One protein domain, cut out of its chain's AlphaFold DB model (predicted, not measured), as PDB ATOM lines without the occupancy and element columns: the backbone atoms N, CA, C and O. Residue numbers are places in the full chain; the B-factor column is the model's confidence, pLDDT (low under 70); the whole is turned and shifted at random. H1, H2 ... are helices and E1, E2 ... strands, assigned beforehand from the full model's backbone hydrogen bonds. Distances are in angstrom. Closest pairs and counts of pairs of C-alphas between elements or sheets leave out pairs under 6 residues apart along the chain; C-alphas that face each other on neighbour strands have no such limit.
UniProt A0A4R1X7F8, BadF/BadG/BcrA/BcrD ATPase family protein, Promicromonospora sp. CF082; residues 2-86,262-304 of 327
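This is residues 2 to 86 and 262 to 304 of the 327 residues of the protein "BadF/BadG/BcrA/BcrD ATPase family protein" of Promicromonospora sp. CF082 (UniProt A0A4R1X7F8). A small sheet of three strands is the core, with H3 packed over one face and H4 and H5 over the other. The long helix H1 lies side by side with H3, and a tail, residues 295 to 304, sticks out and ends in H6. The printed part has 128 residues, with six named helices and three named strands in the order H1 E1 H2 H3 E2 H4 H5 E3 H6. The mixed sheet runs E1 E2 E3; the class is mostly helix; the whole is compact, with a radius of gyration of the C-alphas of 15.6 A and spans of 48 by 41 by 36 A.

Start at E2, residues 70 to 75, the inner strand. E1, residues 37 to 41, is its parallel neighbour, with N 39 and O 72 2.9 A apart, within hydrogen-bond range. E3, residues 287 to 291, is antiparallel to E2, with N 73 and O 288 2.8 A apart, also within range. H3, residues 55 to 66, is on the sheet at a height of 8.2 A. H5, residues 262 to 275, is on the opposite face, 7.7 A high, making three layers, helices on both faces, with H4, residues 76 to 85. H4 and H5 touch about perpendicular, at 81 degrees; C-alphas of Gly 83 and Gly 265 are closest, 3.7 A. H2, residues 44 to 49, only grazes the sheet with residues 44 to 45. E1, H2 H3, E2 form a strand-helix-strand unit, parallel strands joined through helices, with a right-handed crossover. H1, residues 7 to 25, touches H3 at a shallow tilt of 19 degrees, the same way; C-alphas of Cys 15 and Gly 65 are closest, 5.5 A. Every O i to N i+4 pair is within range in H1, H2, H3 and H4, and 9 of 10 in H5; H6, residues 301 to 304, is too short for one.

Find C-alpha 7 at (-21.240, -12.415, -11.436), where H1 begins its 26.9 A. E2 spans 17.1 A, H3 16.4 A and H5 19.8 A. H6 ends at C-alpha 304, (-35.978, 0.281, 18.585).

The C-alphas of Gly 28 and Leu 304 are farthest apart, 49.2 A. Residues 87 to 261 are not printed; C-alphas 86 and 262 are 10.1 A apart across the cut. The links H1 to E1 and H5 to E3 are long. Residues 2 to 5 and 293 to 304 have pLDDT under 70.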
ATOM      1  N   ASP A   2      -9.209  -7.178 -15.413       34.81
ATOM      2  CA  ASP A   2      -9.033  -8.618 -15.318       34.81
ATOM      3  C   ASP A   2     -10.333  -9.235 -15.811       34.81
ATOM      4  O   ASP A   2     -11.364  -8.998 -15.193       34.81
ATOM      5  N   GLY A   3     -10.311  -9.947 -16.940       34.06
ATOM      6  CA  GLY A   3     -11.479 -10.506 -17.643       34.06
ATOM      7  C   GLY A   3     -12.312 -11.542 -16.869       34.06
ATOM      8  O   GLY A   3     -12.912 -12.426 -17.473       34.06
ATOM      9  N   LEU A   4     -12.343 -11.460 -15.541       46.97
ATOM     10  CA  LEU A   4     -13.311 -12.103 -14.676       46.97
ATOM     11  C   LEU A   4     -14.616 -11.326 -14.791       46.97
ATOM     12  O   LEU A   4     -14.742 -10.203 -14.307       46.97
ATOM     13  N   SER A   5     -15.581 -11.933 -15.470       55.72
ATOM     14  CA  SER A   5     -16.932 -11.403 -15.522       55.72
ATOM     15  C   SER A   5     -17.488 -11.256 -14.105       55.72
ATOM     16  O   SER A   5     -17.467 -12.205 -13.320       55.72
ATOM     17  N   ASP A   6     -17.968 -10.060 -13.777       82.06
ATOM     18  CA  ASP A   6     -18.648  -9.776 -12.520       82.06
ATOM     19  C   ASP A   6     -19.965 -10.574 -12.475       82.06
ATOM     20  O   ASP A   6     -20.838 -10.402 -13.330       82.06
ATOM     21  N   ALA A   7     -20.099 -11.498 -11.518       84.88
ATOM     22  CA  ALA A   7     -21.240 -12.415 -11.436       84.88
ATOM     23  C   ALA A   7     -22.619 -11.705 -11.458       84.88
ATOM     24  O   ALA A   7     -23.483 -12.142 -12.225       84.88
ATOM     25  N   PRO A   8     -22.838 -10.589 -10.727       88.94
ATOM     26  CA  PRO A   8     -24.027  -9.746 -10.870       88.94
ATOM     27  C   PRO A   8     -24.304  -9.288 -12.306       88.94
ATOM     28  O   PRO A   8     -25.453  -9.305 -12.751       88.94
ATOM     29  N   THR A   9     -23.268  -8.881 -13.042       89.38
ATOM     30  CA  THR A   9     -23.389  -8.415 -14.430       89.38
ATOM     31  C   THR A   9     -23.811  -9.550 -15.365       89.38
ATOM     32  O   THR A   9     -24.734  -9.372 -16.162       89.38
ATOM     33  N   VAL A  10     -23.212 -10.739 -15.225       90.44
ATOM     34  CA  VAL A  10     -23.606 -11.931 -16.005       90.44
ATOM     35  C   VAL A  10     -25.049 -12.320 -15.720       90.44
ATOM     36  O   VAL A  10     -25.838 -12.483 -16.647       90.44
ATOM     37  N   ILE A  11     -25.413 -12.436 -14.440       92.19
ATOM     38  CA  ILE A  11     -26.761 -12.850 -14.035       92.19
ATOM     39  C   ILE A  11     -27.801 -11.842 -14.521       92.19
ATOM     40  O   ILE A  11     -28.868 -12.244 -14.980       92.19
ATOM     41  N   ARG A  12     -27.485 -10.542 -14.502       93.94
ATOM     42  CA  ARG A  12     -28.361  -9.508 -15.062       93.94
ATOM     43  C   ARG A  12     -28.604  -9.720 -16.553       93.94
ATOM     44  O   ARG A  12     -29.755  -9.654 -16.973       93.94
ATOM     45  N   GLY A  13     -27.551  -9.996 -17.325       93.19
ATOM     46  CA  GLY A  13     -27.670 -10.318 -18.748       93.19
ATOM     47  C   GLY A  13     -28.567 -11.535 -18.984       93.19
ATOM     48  O   GLY A  13     -29.518 -11.448 -19.753       93.19
ATOM     49  N   LEU A  14     -28.352 -12.618 -18.229       92.62
ATOM     50  CA  LEU A  14     -29.184 -13.827 -18.304       92.62
ATOM     51  C   LEU A  14     -30.657 -13.554 -17.964       92.62
ATOM     52  O   LEU A  14     -31.545 -14.063 -18.643       92.62
ATOM     53  N   CYS A  15     -30.934 -12.732 -16.947       93.62
ATOM     54  CA  CYS A  15     -32.304 -12.350 -16.599       93.62
ATOM     55  C   CYS A  15     -32.966 -11.550 -17.728       93.62
ATOM     56  O   CYS A  15     -34.108 -11.823 -18.088       93.62
ATOM     57  N   GLN A  16     -32.245 -10.588 -18.312       93.19
ATOM     58  CA  GLN A  16     -32.738  -9.789 -19.438       93.19
ATOM     59  C   GLN A  16     -33.020 -10.656 -20.667       93.19
ATOM     60  O   GLN A  16     -34.042 -10.472 -21.326       93.19
ATOM     61  N   ASP A  17     -32.141 -11.612 -20.966       93.38
ATOM     62  CA  ASP A  17     -32.337 -12.569 -22.054       93.38
ATOM     63  C   ASP A  17     -33.569 -13.441 -21.825       93.38
ATOM     64  O   ASP A  17     -34.391 -13.578 -22.733       93.38
ATOM     65  N   LEU A  18     -33.738 -13.976 -20.613       91.12
ATOM     66  CA  LEU A  18     -34.892 -14.797 -20.256       91.12
ATOM     67  C   LEU A  18     -36.206 -14.019 -20.389       91.12
ATOM     68  O   LEU A  18     -37.137 -14.508 -21.024       91.12
ATOM     69  N   VAL A  19     -36.280 -12.803 -19.839       90.62
ATOM     70  CA  VAL A  19     -37.481 -11.956 -19.936       90.62
ATOM     71  C   VAL A  19     -37.812 -11.655 -21.397       90.62
ATOM     72  O   VAL A  19     -38.947 -11.868 -21.814       90.62
ATOM     73  N   ARG A  20     -36.815 -11.280 -22.213       90.88
ATOM     74  CA  ARG A  20     -37.024 -11.050 -23.654       90.88
ATOM     75  C   ARG A  20     -37.571 -12.280 -24.375       90.88
ATOM     76  O   ARG A  20     -38.440 -12.145 -25.232       90.88
ATOM     77  N   GLN A  21     -37.060 -13.468 -24.056       90.75
ATOM     78  CA  GLN A  21     -37.535 -14.715 -24.656       90.75
ATOM     79  C   GLN A  21     -38.964 -15.054 -24.215       90.75
ATOM     80  O   GLN A  21     -39.770 -15.470 -25.047       90.75
ATOM     81  N   LEU A  22     -39.302 -14.839 -22.940       89.19
ATOM     82  CA  LEU A  22     -40.657 -15.048 -22.422       89.19
ATOM     83  C   LEU A  22     -41.662 -14.084 -23.054       89.19
ATOM     84  O   LEU A  22     -42.724 -14.535 -23.484       89.19
ATOM     85  N   ASP A  23     -41.315 -12.801 -23.167       88.12
ATOM     86  CA  ASP A  23     -42.149 -11.783 -23.811       88.12
ATOM     87  C   ASP A  23     -42.402 -12.121 -25.284       88.12
ATOM     88  O   ASP A  23     -43.540 -12.073 -25.752       88.12
ATOM     89  N   ALA A  24     -41.353 -12.521 -26.012       89.19
ATOM     90  CA  ALA A  24     -41.470 -12.931 -27.408       89.19
ATOM     91  C   ALA A  24     -42.353 -14.180 -27.573       89.19
ATOM     92  O   ALA A  24     -43.167 -14.239 -28.494       89.19
ATOM     93  N   ALA A  25     -42.224 -15.162 -26.677       88.88
ATOM     94  CA  ALA A  25     -43.004 -16.398 -26.718       88.88
ATOM     95  C   ALA A  25     -44.487 -16.203 -26.344       88.88
ATOM     96  O   ALA A  25     -45.326 -16.990 -26.778       88.88
ATOM     97  N   HIS A  26     -44.819 -15.164 -25.568       85.69
ATOM     98  CA  HIS A  26     -46.175 -14.900 -25.060       85.69
ATOM     99  C   HIS A  26     -46.786 -13.602 -25.605       85.69
ATOM    100  O   HIS A  26     -47.710 -13.039 -25.003       85.69
ATOM    101  N   ALA A  27     -46.294 -13.122 -26.749       80.94
ATOM    102  CA  ALA A  27     -46.820 -11.937 -27.410       80.94
ATOM    103  C   ALA A  27     -48.341 -12.075 -27.633       80.94
ATOM    104  O   ALA A  27     -48.799 -12.899 -28.422       80.94
ATOM    105  N   GLY A  28     -49.132 -11.274 -26.908       71.50
ATOM    106  CA  GLY A  28     -50.599 -11.253 -26.992       71.50
ATOM    107  C   GLY A  28     -51.365 -12.013 -25.897       71.50
ATOM    108  O   GLY A  28     -52.579 -11.846 -25.822       71.50
ATOM    109  N   ALA A  29     -50.697 -12.781 -25.026       74.69
ATOM    110  CA  ALA A  29     -51.336 -13.523 -23.922       74.69
ATOM    111  C   ALA A  29     -50.938 -13.032 -22.513       74.69
ATOM    112  O   ALA A  29     -51.476 -13.512 -21.517       74.69
ATOM    113  N   GLY A  30     -50.028 -12.053 -22.433       74.12
ATOM    114  CA  GLY A  30     -49.393 -11.620 -21.188       74.12
ATOM    115  C   GLY A  30     -48.252 -12.564 -20.797       74.12
ATOM    116  O   GLY A  30     -48.409 -13.783 -20.818       74.12
ATOM    117  N   ALA A  31     -47.086 -12.008 -20.469       76.38
ATOM    118  CA  ALA A  31     -45.939 -12.816 -20.070       76.38
ATOM    119  C   ALA A  31     -46.223 -13.549 -18.743       76.38
ATOM    120  O   ALA A  31     -46.796 -12.955 -17.820       76.38
ATOM    121  N   PRO A  32     -45.837 -14.831 -18.615       84.25
ATOM    122  CA  PRO A  32     -46.045 -15.585 -17.389       84.25
ATOM    123  C   PRO A  32     -45.235 -14.979 -16.240       84.25
ATOM    124  O   PRO A  32     -44.086 -14.569 -16.408       84.25
ATOM    125  N   ARG A  33     -45.818 -14.965 -15.036       88.75
ATOM    126  CA  ARG A  33     -45.119 -14.511 -13.828       88.75
ATOM    127  C   ARG A  33     -44.136 -15.578 -13.349       88.75
ATOM    128  O   ARG A  33     -44.525 -16.715 -13.078       88.75
ATOM    129  N   ILE A  34     -42.882 -15.189 -13.142       93.12
ATOM    130  CA  ILE A  34     -41.868 -16.053 -12.531       93.12
ATOM    131  C   ILE A  34     -42.124 -16.124 -11.019       93.12
ATOM    132  O   ILE A  34     -42.045 -15.125 -10.309       93.12
ATOM    133  N   SER A  35     -42.453 -17.315 -10.510       94.69
ATOM    134  CA  SER A  35     -42.827 -17.500  -9.094       94.69
ATOM    135  C   SER A  35     -41.630 -17.708  -8.163       94.69
ATOM    136  O   SER A  35     -41.690 -17.327  -6.994       94.69
ATOM    137  N   ALA A  36     -40.537 -18.268  -8.683       96.75
ATOM    138  CA  ALA A  36     -39.268 -18.470  -7.991       96.75
ATOM    139  C   ALA A  36     -38.125 -18.559  -9.009       96.75
ATOM    140  O   ALA A  36     -38.351 -18.935 -10.161       96.75
ATOM    141  N   ALA A  37     -36.907 -18.235  -8.582       96.62
ATOM    142  CA  ALA A  37     -35.709 -18.333  -9.405       96.62
ATOM    143  C   ALA A  37     -34.541 -18.935  -8.621       96.62
ATOM    144  O   ALA A  37     -34.388 -18.699  -7.425       96.62
ATOM    145  N   ALA A  38     -33.684 -19.685  -9.300       97.25
ATOM    146  CA  ALA A  38     -32.461 -20.206  -8.716       97.25
ATOM    147  C   ALA A  38     -31.310 -20.101  -9.712       97.25
ATOM    148  O   ALA A  38     -31.514 -20.213 -10.920       97.25
ATOM    149  N   VAL A  39     -30.101 -19.908  -9.197       96.12
ATOM    150  CA  VAL A  39     -28.878 -19.845  -9.998       96.12
ATOM    151  C   VAL A  39     -27.770 -20.654  -9.330       96.12
ATOM    152  O   VAL A  39     -27.587 -20.583  -8.115       96.12
ATOM    153  N   GLY A  40     -27.036 -21.426 -10.132       95.25
ATOM    154  CA  GLY A  40     -25.807 -22.111  -9.730       95.25
ATOM    155  C   GLY A  40     -24.582 -21.366 -10.254       95.25
ATOM    156  O   GLY A  40     -24.537 -21.011 -11.431       95.25
ATOM    157  N   LEU A  41     -23.590 -21.126  -9.399       92.69
ATOM    158  CA  LEU A  41     -22.382 -20.374  -9.725       92.69
ATOM    159  C   LEU A  41     -21.121 -21.177  -9.425       92.69
ATOM    160  O   LEU A  41     -20.837 -21.546  -8.281       92.69
ATOM    161  N   ARG A  42     -20.290 -21.335 -10.453       88.31
ATOM    162  CA  ARG A  42     -18.929 -21.841 -10.294       88.31
ATOM    163  C   ARG A  42     -18.074 -20.843  -9.523       88.31
ATOM    164  O   ARG A  42     -18.076 -19.653  -9.820       88.31
ATOM    165  N   GLY A  43     -17.310 -21.338  -8.552       85.31
ATOM    166  CA  GLY A  43     -16.367 -20.519  -7.782       85.31
ATOM    167  C   GLY A  43     -17.010 -19.603  -6.734       85.31
ATOM    168  O   GLY A  43     -16.285 -18.876  -6.055       85.31
ATOM    169  N   MET A  44     -18.333 -19.678  -6.539       89.19
ATOM    170  CA  MET A  44     -19.059 -18.879  -5.544       89.19
ATOM    171  C   MET A  44     -18.443 -18.993  -4.150       89.19
ATOM    172  O   MET A  44     -18.213 -17.970  -3.520       89.19
ATOM    173  N   MET A  45     -18.104 -20.202  -3.687       86.56
ATOM    174  CA  MET A  45     -17.513 -20.379  -2.351       86.56
ATOM    175  C   MET A  45     -16.201 -19.615  -2.182       86.56
ATOM    176  O   MET A  45     -15.962 -19.027  -1.131       86.56
ATOM    177  N   ALA A  46     -15.339 -19.638  -3.202       84.69
ATOM    178  CA  ALA A  46     -14.059 -18.945  -3.160       84.69
ATOM    179  C   ALA A  46     -14.264 -17.425  -3.166       84.69
ATOM    180  O   ALA A  46     -13.594 -16.715  -2.421       84.69
ATOM    181  N   MET A  47     -15.213 -16.930  -3.966       86.56
ATOM    182  CA  MET A  47     -15.540 -15.504  -4.023       86.56
ATOM    183  C   MET A  47     -16.196 -15.003  -2.731       86.56
ATOM    184  O   MET A  47     -15.811 -13.941  -2.251       86.56
ATOM    185  N   ASP A  48     -17.123 -15.773  -2.155       84.94
ATOM    186  CA  ASP A  48     -17.798 -15.466  -0.886       84.94
ATOM    187  C   ASP A  48     -16.783 -15.405   0.266       84.94
ATOM    188  O   ASP A  48     -16.653 -14.389   0.945       84.94
ATOM    189  N   ARG A  49     -15.944 -16.442   0.410       84.38
ATOM    190  CA  ARG A  49     -14.886 -16.483   1.437       84.38
ATOM    191  C   ARG A  49     -13.846 -15.375   1.284       84.38
ATOM    192  O   ARG A  49     -13.311 -14.907   2.282       84.38
ATOM    193  N   ALA A  50     -13.550 -14.964   0.052       85.75
ATOM    194  CA  ALA A  50     -12.630 -13.864  -0.223       85.75
ATOM    195  C   ALA A  50     -13.278 -12.473  -0.070       85.75
ATOM    196  O   ALA A  50     -12.607 -11.474  -0.325       85.75
ATOM    197  N   GLY A  51     -14.571 -12.386   0.271       85.38
ATOM    198  CA  GLY A  51     -15.310 -11.120   0.341       85.38
ATOM    199  C   GLY A  51     -15.482 -10.430  -1.018       85.38
ATOM    200  O   GLY A  51     -15.747  -9.233  -1.078       85.38
ATOM    201  N   ARG A  52     -15.303 -11.166  -2.123       86.31
ATOM    202  CA  ARG A  52     -15.416 -10.667  -3.507       86.31
ATOM    203  C   ARG A  52     -16.824 -10.811  -4.080       86.31
ATOM    204  O   ARG A  52     -17.079 -10.314  -5.172       86.31
ATOM    205  N   LEU A  53     -17.704 -11.526  -3.385       86.12
ATOM    206  CA  LEU A  53     -19.098 -11.713  -3.758       86.12
ATOM    207  C   LEU A  53     -19.955 -11.776  -2.501       86.12
ATOM    208  O   LEU A  53     -19.717 -12.619  -1.647       86.12
ATOM    209  N   ASP A  54     -20.985 -10.940  -2.441       87.69
ATOM    210  CA  ASP A  54     -22.076 -11.106  -1.489       87.69
ATOM    211  C   ASP A  54     -23.265 -11.782  -2.199       87.69
ATOM    212  O   ASP A  54     -23.823 -11.185  -3.128       87.69
ATOM    213  N   PRO A  55     -23.683 -12.998  -1.799       85.94
ATOM    214  CA  PRO A  55     -24.843 -13.672  -2.381       85.94
ATOM    215  C   PRO A  55     -26.128 -12.829  -2.356       85.94
ATOM    216  O   PRO A  55     -26.946 -12.954  -3.268       85.94
ATOM    217  N   TYR A  56     -26.303 -11.924  -1.381       88.44
ATOM    218  CA  TYR A  56     -27.470 -11.030  -1.327       88.44
ATOM    219  C   TYR A  56     -27.540 -10.056  -2.506       88.44
ATOM    220  O   TYR A  56     -28.627  -9.823  -3.037       88.44
ATOM    221  N   SER A  57     -26.394  -9.591  -3.010       90.56
ATOM    222  CA  SER A  57     -26.355  -8.781  -4.235       90.56
ATOM    223  C   SER A  57     -26.894  -9.544  -5.455       90.56
ATOM    224  O   SER A  57     -27.547  -8.962  -6.320       90.56
ATOM    225  N   LEU A  58     -26.690 -10.865  -5.512       93.44
ATOM    226  CA  LEU A  58     -27.220 -11.710  -6.585       93.44
ATOM    227  C   LEU A  58     -28.715 -11.951  -6.425       93.44
ATOM    228  O   LEU A  58     -29.448 -11.924  -7.417       93.44
ATOM    229  N   HIS A  59     -29.184 -12.119  -5.188       94.81
ATOM    230  CA  HIS A  59     -30.612 -12.163  -4.913       94.81
ATOM    231  C   HIS A  59     -31.313 -10.885  -5.406       94.81
ATOM    232  O   HIS A  59     -32.397 -10.985  -5.979       94.81
ATOM    233  N   ASP A  60     -30.716  -9.696  -5.240       93.00
ATOM    234  CA  ASP A  60     -31.276  -8.428  -5.746       93.00
ATOM    235  C   ASP A  60     -31.385  -8.386  -7.262       93.00
ATOM    236  O   ASP A  60     -32.407  -7.945  -7.795       93.00
ATOM    237  N   VAL A  61     -30.351  -8.860  -7.958       94.19
ATOM    238  CA  VAL A  61     -30.368  -8.947  -9.420       94.19
ATOM    239  C   VAL A  61     -31.472  -9.893  -9.887       94.19
ATOM    240  O   VAL A  61     -32.238  -9.521 -10.772       94.19
ATOM    241  N   LEU A  62     -31.599 -11.073  -9.273       95.31
ATOM    242  CA  LEU A  62     -32.648 -12.042  -9.606       95.31
ATOM    243  C   LEU A  62     -34.044 -11.491  -9.313       95.31
ATOM    244  O   LEU A  62     -34.923 -11.548 -10.168       95.31
ATOM    245  N   ALA A  63     -34.249 -10.929  -8.121       94.00
ATOM    246  CA  ALA A  63     -35.556 -10.453  -7.688       94.00
ATOM    247  C   ALA A  63     -36.059  -9.299  -8.561       94.00
ATOM    248  O   ALA A  63     -37.189  -9.341  -9.047       94.00
ATOM    249  N   ARG A  64     -35.205  -8.298  -8.826       92.38
ATOM    250  CA  ARG A  64     -35.550  -7.164  -9.698       92.38
ATOM    251  C   ARG A  64     -35.649  -7.575 -11.162       92.38
ATOM    252  O   ARG A  64     -36.545  -7.116 -11.857       92.38
ATOM    253  N   GLY A  65     -34.726  -8.415 -11.629       92.56
ATOM    254  CA  GLY A  65     -34.655  -8.832 -13.027       92.56
ATOM    255  C   GLY A  65     -35.801  -9.747 -13.448       92.56
ATOM    256  O   GLY A  65     -36.206  -9.697 -14.602       92.56
ATOM    257  N   LEU A  66     -36.324 -10.561 -12.526       93.62
ATOM    258  CA  LEU A  66     -37.344 -11.577 -12.812       93.62
ATOM    259  C   LEU A  66     -38.693 -11.306 -12.127       93.62
ATOM    260  O   LEU A  66     -39.641 -12.056 -12.342       93.62
ATOM    261  N   GLY A  67     -38.797 -10.266 -11.293       92.69
ATOM    262  CA  GLY A  67     -40.038  -9.914 -10.593       92.69
ATOM    263  C   GLY A  67     -40.494 -10.971  -9.579       92.69
ATOM    264  O   GLY A  67     -41.696 -11.208  -9.431       92.69
ATOM    265  N   THR A  68     -39.546 -11.629  -8.903       93.56
ATOM    266  CA  THR A  68     -39.817 -12.695  -7.926       93.56
ATOM    267  C   THR A  68     -39.224 -12.398  -6.552       93.56
ATOM    268  O   THR A  68     -38.155 -11.811  -6.424       93.56
ATOM    269  N   GLU A  69     -39.910 -12.855  -5.511       93.69
ATOM    270  CA  GLU A  69     -39.497 -12.713  -4.109       93.69
ATOM    271  C   GLU A  69     -38.844 -13.987  -3.557       93.69
ATOM    272  O   GLU A  69     -38.453 -14.036  -2.395       93.69
ATOM    273  N   ARG A  70     -38.757 -15.045  -4.372       96.19
ATOM    274  CA  ARG A  70     -38.232 -16.354  -3.972       96.19
ATOM    275  C   ARG A  70     -37.016 -16.662  -4.814       96.19
ATOM    276  O   ARG A  70     -37.132 -16.945  -6.005       96.19
ATOM    277  N   THR A  71     -35.843 -16.559  -4.205       97.25
ATOM    278  CA  THR A  71     -34.576 -16.681  -4.925       97.25
ATOM    279  C   THR A  71     -33.609 -17.598  -4.190       97.25
ATOM    280  O   THR A  71     -33.475 -17.509  -2.972       97.25
ATOM    281  N   ALA A  72     -32.909 -18.452  -4.933       97.25
ATOM    282  CA  ALA A  72     -31.807 -19.270  -4.439       97.25
ATOM    283  C   ALA A  72     -30.527 -18.968  -5.225       97.25
ATOM    284  O   ALA A  72     -30.514 -18.972  -6.455       97.25
ATOM    285  N   VAL A  73     -29.438 -18.722  -4.511       96.56
ATOM    286  CA  VAL A  73     -28.098 -18.518  -5.062       96.56
ATOM    287  C   VAL A  73     -27.230 -19.636  -4.517       96.56
ATOM    288  O   VAL A  73     -27.058 -19.760  -3.307       96.56
ATOM    289  N   SER A  74     -26.722 -20.483  -5.400       96.25
ATOM    290  CA  SER A  74     -26.067 -21.726  -5.020       96.25
ATOM    291  C   SER A  74     -24.751 -21.927  -5.754       96.25
ATOM    292  O   SER A  74     -24.501 -21.304  -6.785       96.25
ATOM    293  N   THR A  75     -23.906 -22.815  -5.241       94.94
ATOM    294  CA  THR A  75     -22.737 -23.292  -5.977       94.94
ATOM    295  C   THR A  75     -23.165 -24.195  -7.131       94.94
ATOM    296  O   THR A  75     -24.230 -24.813  -7.118       94.94
ATOM    297  N   ASP A  76     -22.305 -24.305  -8.137       94.12
ATOM    298  CA  ASP A  76     -22.463 -25.283  -9.213       94.12
ATOM    299  C   ASP A  76     -22.430 -26.738  -8.713       94.12
ATOM    300  O   ASP A  76     -23.109 -27.589  -9.280       94.12
ATOM    301  N   ALA A  77     -21.702 -27.032  -7.631       95.38
ATOM    302  CA  ALA A  77     -21.683 -28.363  -7.022       95.38
ATOM    303  C   ALA A  77     -23.063 -28.781  -6.477       95.38
ATOM    304  O   ALA A  77     -23.497 -29.911  -6.698       95.38
ATOM    305  N   VAL A  78     -23.779 -27.869  -5.812       96.69
ATOM    306  CA  VAL A  78     -25.129 -28.139  -5.288       96.69
ATOM    307  C   VAL A  78     -26.122 -28.356  -6.425       96.69
ATOM    308  O   VAL A  78     -26.894 -29.314  -6.398       96.69
ATOM    309  N   THR A  79     -26.105 -27.511  -7.459       97.62
ATOM    310  CA  THR A  79     -27.024 -27.697  -8.588       97.62
ATOM    311  C   THR A  79     -26.678 -28.948  -9.398       97.62
ATOM    312  O   THR A  79     -27.583 -29.662  -9.822       97.62
ATOM    313  N   ALA A  80     -25.396 -29.294  -9.544       97.38
ATOM    314  CA  ALA A  80     -24.977 -30.557 -10.149       97.38
ATOM    315  C   ALA A  80     -25.468 -31.777  -9.354       97.38
ATOM    316  O   ALA A  80     -25.936 -32.740  -9.960       97.38
ATOM    317  N   HIS A  81     -25.407 -31.728  -8.019       98.31
ATOM    318  CA  HIS A  81     -25.940 -32.779  -7.148       98.31
ATOM    319  C   HIS A  81     -27.445 -32.968  -7.345       98.31
ATOM    320  O   HIS A  81     -27.904 -34.062  -7.682       98.31
ATOM    321  N   LEU A  82     -28.202 -31.877  -7.204       97.88
ATOM    322  CA  LEU A  82     -29.659 -31.907  -7.298       97.88
ATOM    323  C   LEU A  82     -30.125 -32.330  -8.690       97.88
ATOM    324  O   LEU A  82     -31.090 -33.081  -8.797       97.88
ATOM    325  N   GLY A  83     -29.435 -31.900  -9.747       97.94
ATOM    326  CA  GLY A  83     -29.711 -32.348 -11.110       97.94
ATOM    327  C   GLY A  83     -29.446 -33.840 -11.284       97.94
ATOM    328  O   GLY A  83     -30.313 -34.582 -11.740       97.94
ATOM    329  N   ALA A  84     -28.277 -34.310 -10.840       98.06
ATOM    330  CA  ALA A  84     -27.875 -35.699 -11.016       98.06
ATOM    331  C   ALA A  84     -28.775 -36.694 -10.268       98.06
ATOM    332  O   ALA A  84     -29.051 -37.768 -10.800       98.06
ATOM    333  N   LEU A  85     -29.256 -36.342  -9.070       98.25
ATOM    334  CA  LEU A  85     -30.104 -37.209  -8.240       98.25
ATOM    335  C   LEU A  85     -31.604 -36.887  -8.311       98.25
ATOM    336  O   LEU A  85     -32.404 -37.550  -7.639       98.25
ATOM    337  N   GLY A  86     -32.002 -35.893  -9.110       97.00
ATOM    338  CA  GLY A  86     -33.392 -35.434  -9.196       97.00
ATOM    339  C   GLY A  86     -33.903 -34.869  -7.868       97.00
ATOM    340  O   GLY A  86     -35.039 -35.114  -7.473       97.00
ATOM    341  N   PRO A 262     -26.995 -29.810 -14.217       95.38
ATOM    342  CA  PRO A 262     -27.009 -28.750 -13.207       95.38
ATOM    343  C   PRO A 262     -28.150 -27.733 -13.378       95.38
ATOM    344  O   PRO A 262     -28.633 -27.178 -12.393       95.38
ATOM    345  N   LEU A 263     -28.616 -27.498 -14.609       95.50
ATOM    346  CA  LEU A 263     -29.773 -26.635 -14.855       95.50
ATOM    347  C   LEU A 263     -31.066 -27.230 -14.272       95.50
ATOM    348  O   LEU A 263     -31.833 -26.503 -13.640       95.50
ATOM    349  N   ASP A 264     -31.270 -28.544 -14.390       97.56
ATOM    350  CA  ASP A 264     -32.391 -29.238 -13.746       97.56
ATOM    351  C   ASP A 264     -32.306 -29.121 -12.224       97.56
ATOM    352  O   ASP A 264     -33.316 -28.913 -11.555       97.56
ATOM    353  N   GLY A 265     -31.097 -29.162 -11.659       97.75
ATOM    354  CA  GLY A 265     -30.885 -28.932 -10.230       97.75
ATOM    355  C   GLY A 265     -31.261 -27.522  -9.771       97.75
ATOM    356  O   GLY A 265     -31.852 -27.359  -8.702       97.75
ATOM    357  N   ALA A 266     -30.991 -26.496 -10.585       97.62
ATOM    358  CA  ALA A 266     -31.480 -25.144 -10.317       97.62
ATOM    359  C   ALA A 266     -33.019 -25.087 -10.366       97.62
ATOM    360  O   ALA A 266     -33.644 -24.479  -9.497       97.62
ATOM    361  N   LEU A 267     -33.655 -25.782 -11.314       97.44
ATOM    362  CA  LEU A 267     -35.117 -25.886 -11.361       97.44
ATOM    363  C   LEU A 267     -35.691 -26.626 -10.143       97.44
ATOM    364  O   LEU A 267     -36.708 -26.194  -9.600       97.44
ATOM    365  N   VAL A 268     -35.029 -27.687  -9.668       97.69
ATOM    366  CA  VAL A 268     -35.384 -28.382  -8.420       97.69
ATOM    367  C   VAL A 268     -35.329 -27.419  -7.233       97.69
ATOM    368  O   VAL A 268     -36.278 -27.381  -6.451       97.69
ATOM    369  N   LEU A 269     -34.274 -26.603  -7.109       97.12
ATOM    370  CA  LEU A 269     -34.192 -25.573  -6.064       97.12
ATOM    371  C   LEU A 269     -35.354 -24.584  -6.159       97.12
ATOM    372  O   LEU A 269     -36.056 -24.378  -5.173       97.12
ATOM    373  N   ALA A 270     -35.588 -24.002  -7.340       97.31
ATOM    374  CA  ALA A 270     -36.660 -23.030  -7.540       97.31
ATOM    375  C   ALA A 270     -38.042 -23.618  -7.208       97.31
ATOM    376  O   ALA A 270     -38.863 -22.945  -6.589       97.31
ATOM    377  N   ARG A 271     -38.287 -24.887  -7.561       97.19
ATOM    378  CA  ARG A 271     -39.524 -25.599  -7.224       97.19
ATOM    379  C   ARG A 271     -39.669 -25.818  -5.717       97.19
ATOM    380  O   ARG A 271     -40.729 -25.540  -5.166       97.19
ATOM    381  N   ARG A 272     -38.603 -26.231  -5.027       96.44
ATOM    382  CA  ARG A 272     -38.633 -26.417  -3.567       96.44
ATOM    383  C   ARG A 272     -38.905 -25.127  -2.800       96.44
ATOM    384  O   ARG A 272     -39.574 -25.185  -1.778       96.44
ATOM    385  N   LEU A 273     -38.474 -23.969  -3.306       96.12
ATOM    386  CA  LEU A 273     -38.844 -22.675  -2.710       96.12
ATOM    387  C   LEU A 273     -40.359 -22.401  -2.746       96.12
ATOM    388  O   LEU A 273     -40.844 -21.564  -1.987       96.12
ATOM    389  N   LEU A 274     -41.099 -23.058  -3.643       95.19
ATOM    390  CA  LEU A 274     -42.555 -22.947  -3.741       95.19
ATOM    391  C   LEU A 274     -43.266 -24.015  -2.911       95.19
ATOM    392  O   LEU A 274     -44.267 -23.712  -2.272       95.19
ATOM    393  N   GLU A 275     -42.765 -25.248  -2.950       94.94
ATOM    394  CA  GLU A 275     -43.459 -26.420  -2.406       94.94
ATOM    395  C   GLU A 275     -43.087 -26.723  -0.949       94.94
ATOM    396  O   GLU A 275     -43.955 -27.108  -0.172       94.94
ATOM    397  N   THR A 276     -41.813 -26.557  -0.584       92.25
ATOM    398  CA  THR A 276     -41.246 -26.962   0.716       92.25
ATOM    399  C   THR A 276     -40.117 -26.007   1.141       92.25
ATOM    400  O   THR A 276     -38.947 -26.415   1.189       92.25
ATOM    401  N   PRO A 277     -40.398 -24.713   1.380       88.12
ATOM    402  CA  PRO A 277     -39.361 -23.708   1.627       88.12
ATOM    403  C   PRO A 277     -38.526 -23.996   2.886       88.12
ATOM    404  O   PRO A 277     -37.322 -23.750   2.892       88.12
ATOM    405  N   GLU A 278     -39.123 -24.588   3.921       86.94
ATOM    406  CA  GLU A 278     -38.435 -25.056   5.131       86.94
ATOM    407  C   GLU A 278     -37.411 -26.173   4.863       86.94
ATOM    408  O   GLU A 278     -36.443 -26.313   5.607       86.94
ATOM    409  N   GLY A 279     -37.577 -26.927   3.771       84.75
ATOM    410  CA  GLY A 279     -36.649 -27.972   3.329       84.75
ATOM    411  C   GLY A 279     -35.435 -27.451   2.555       84.75
ATOM    412  O   GLY A 279     -34.628 -28.248   2.072       84.75
ATOM    413  N   VAL A 280     -35.297 -26.130   2.397       88.69
ATOM    414  CA  VAL A 280     -34.177 -25.490   1.690       88.69
ATOM    415  C   VAL A 280     -33.545 -24.406   2.572       88.69
ATOM    416  O   VAL A 280     -33.612 -23.218   2.246       88.69
ATOM    417  N   PRO A 281     -32.933 -24.776   3.710       90.88
ATOM    418  CA  PRO A 281     -32.288 -23.797   4.569       90.88
ATOM    419  C   PRO A 281     -31.093 -23.149   3.859       90.88
ATOM    420  O   PRO A 281     -30.337 -23.800   3.131       90.88
ATOM    421  N   SER A 282     -30.883 -21.859   4.122       90.75
ATOM    422  CA  SER A 282     -29.628 -21.192   3.774       90.75
ATOM    423  C   SER A 282     -28.470 -21.874   4.501       90.75
ATOM    424  O   SER A 282     -28.446 -21.946   5.727       90.75
ATOM    425  N   ASN A 283     -27.487 -22.340   3.739       88.81
ATOM    426  CA  ASN A 283     -26.290 -23.008   4.230       88.81
ATOM    427  C   ASN A 283     -25.076 -22.428   3.499       88.81
ATOM    428  O   ASN A 283     -24.565 -22.994   2.526       88.81
ATOM    429  N   ARG A 284     -24.657 -21.227   3.913       86.88
ATOM    430  CA  ARG A 284     -23.486 -20.565   3.329       86.88
ATOM    431  C   ARG A 284     -22.207 -21.319   3.719       86.88
ATOM    432  O   ARG A 284     -22.072 -21.718   4.873       86.88
ATOM    433  N   PRO A 285     -21.255 -21.484   2.784       89.25
ATOM    434  CA  PRO A 285     -21.173 -20.801   1.486       89.25
ATOM    435  C   PRO A 285     -21.802 -21.567   0.300       89.25
ATOM    436  O   PRO A 285     -21.583 -21.186  -0.847       89.25
ATOM    437  N   PHE A 286     -22.543 -22.657   0.531       92.31
ATOM    438  CA  PHE A 286     -23.054 -23.535  -0.534       92.31
ATOM    439  C   PHE A 286     -24.362 -23.049  -1.162       92.31
ATOM    440  O   PHE A 286     -24.587 -23.195  -2.367       92.31
ATOM    441  N   LEU A 287     -25.242 -22.506  -0.330       94.81
ATOM    442  CA  LEU A 287     -26.588 -22.121  -0.712       94.81
ATOM    443  C   LEU A 287     -27.043 -20.930   0.126       94.81
ATOM    444  O   LEU A 287     -26.993 -20.959   1.354       94.81
ATOM    445  N   SER A 288     -27.509 -19.891  -0.549       95.00
ATOM    446  CA  SER A 288     -28.199 -18.750   0.033       95.00
ATOM    447  C   SER A 288     -29.617 -18.726  -0.520       95.00
ATOM    448  O   SER A 288     -29.819 -18.833  -1.730       95.00
ATOM    449  N   VAL A 289     -30.601 -18.612   0.360       95.69
ATOM    450  CA  VAL A 289     -32.022 -18.532   0.030       95.69
ATOM    451  C   VAL A 289     -32.572 -17.218   0.559       95.69
ATOM    452  O   VAL A 289     -32.316 -16.842   1.702       95.69
ATOM    453  N   ARG A 290     -33.365 -16.540  -0.273       94.12
ATOM    454  CA  ARG A 290     -34.142 -15.367   0.118       94.12
ATOM    455  C   ARG A 290     -35.605 -15.569  -0.245       94.12
ATOM    456  O   ARG A 290     -35.924 -15.844  -1.404       94.12
ATOM    457  N   MET A 291     -36.453 -15.399   0.762       91.94
ATOM    458  CA  MET A 291     -37.907 -15.472   0.680       91.94
ATOM    459  C   MET A 291     -38.495 -14.123   1.092       91.94
ATOM    460  O   MET A 291     -38.108 -13.581   2.126       91.94
ATOM    461  N   GLY A 292     -39.433 -13.608   0.300       82.88
ATOM    462  CA  GLY A 292     -40.050 -12.304   0.532       82.88
ATOM    463  C   GLY A 292     -39.155 -11.135   0.110       82.88
ATOM    464  O   GLY A 292     -37.956 -11.277  -0.153       82.88
ATOM    465  N   THR A 293     -39.749  -9.949   0.032       58.00
ATOM    466  CA  THR A 293     -39.003  -8.695  -0.083       58.00
ATOM    467  C   THR A 293     -38.385  -8.361   1.271       58.00
ATOM    468  O   THR A 293     -39.110  -8.041   2.210       58.00
ATOM    469  N   GLN A 294     -37.056  -8.368   1.384       48.56
ATOM    470  CA  GLN A 294     -36.452  -7.439   2.334       48.56
ATOM    471  C   GLN A 294     -36.606  -6.052   1.725       48.56
ATOM    472  O   GLN A 294     -35.929  -5.727   0.752       48.56
ATOM    473  N   ASP A 295     -37.541  -5.273   2.259       39.06
ATOM    474  CA  ASP A 295     -37.457  -3.825   2.152       39.06
ATOM    475  C   ASP A 295     -36.158  -3.433   2.878       39.06
ATOM    476  O   ASP A 295     -36.015  -3.759   4.063       39.06
ATOM    477  N   PRO A 296     -35.143  -2.868   2.203       40.44
ATOM    478  CA  PRO A 296     -33.910  -2.484   2.868       40.44
ATOM    479  C   PRO A 296     -34.188  -1.260   3.753       40.44
ATOM    480  O   PRO A 296     -33.948  -0.126   3.357       40.44
ATOM    481  N   GLY A 297     -34.693  -1.503   4.965       41.94
ATOM    482  CA  GLY A 297     -34.769  -0.522   6.044       41.94
ATOM    483  C   GLY A 297     -36.075   0.266   6.156       41.94
ATOM    484  O   GLY A 297     -36.065   1.489   6.058       41.94
ATOM    485  N   VAL A 298     -37.162  -0.405   6.535       36.47
ATOM    486  CA  VAL A 298     -38.043   0.139   7.579       36.47
ATOM    487  C   VAL A 298     -37.909  -0.800   8.769       36.47
ATOM    488  O   VAL A 298     -38.574  -1.827   8.841       36.47
ATOM    489  N   ILE A 299     -36.995  -0.477   9.685       43.09
ATOM    490  CA  ILE A 299     -37.118  -0.986  11.052       43.09
ATOM    491  C   ILE A 299     -38.386  -0.318  11.581       43.09
ATOM    492  O   ILE A 299     -38.467   0.915  11.577       43.09
ATOM    493  N   ALA A 300     -39.399  -1.102  11.954       39.56
ATOM    494  CA  ALA A 300     -40.539  -0.555  12.676       39.56
ATOM    495  C   ALA A 300     -39.987   0.145  13.924       39.56
ATOM    496  O   ALA A 300     -39.206  -0.451  14.663       39.56
ATOM    497  N   LEU A 301     -40.330   1.421  14.127       42.62
ATOM    498  CA  LEU A 301     -39.824   2.243  15.239       42.62
ATOM    499  C   LEU A 301     -39.997   1.536  16.601       42.62
ATOM    500  O   LEU A 301     -39.214   1.735  17.524       42.62
ATOM    501  N   ASP A 302     -40.996   0.670  16.662       46.16
ATOM    502  CA  ASP A 302     -41.409  -0.229  17.725       46.16
ATOM    503  C   ASP A 302     -40.262  -1.163  18.182       46.16
ATOM    504  O   ASP A 302     -40.028  -1.312  19.378       46.16
ATOM    505  N   GLU A 303     -39.460  -1.710  17.256       42.69
ATOM    506  CA  GLU A 303     -38.332  -2.609  17.572       42.69
ATOM    507  C   GLU A 303     -37.105  -1.870  18.136       42.69
ATOM    508  O   GLU A 303     -36.220  -2.492  18.726       42.69
ATOM    509  N   LEU A 304     -37.042  -0.540  17.997       41.38
ATOM    510  CA  LEU A 304     -35.978   0.281  18.585       41.38
ATOM    511  C   LEU A 304     -36.281   0.693  20.037       41.38
ATOM    512  O   LEU A 304     -35.377   1.149  20.740       41.38
TER     513      LEU A 304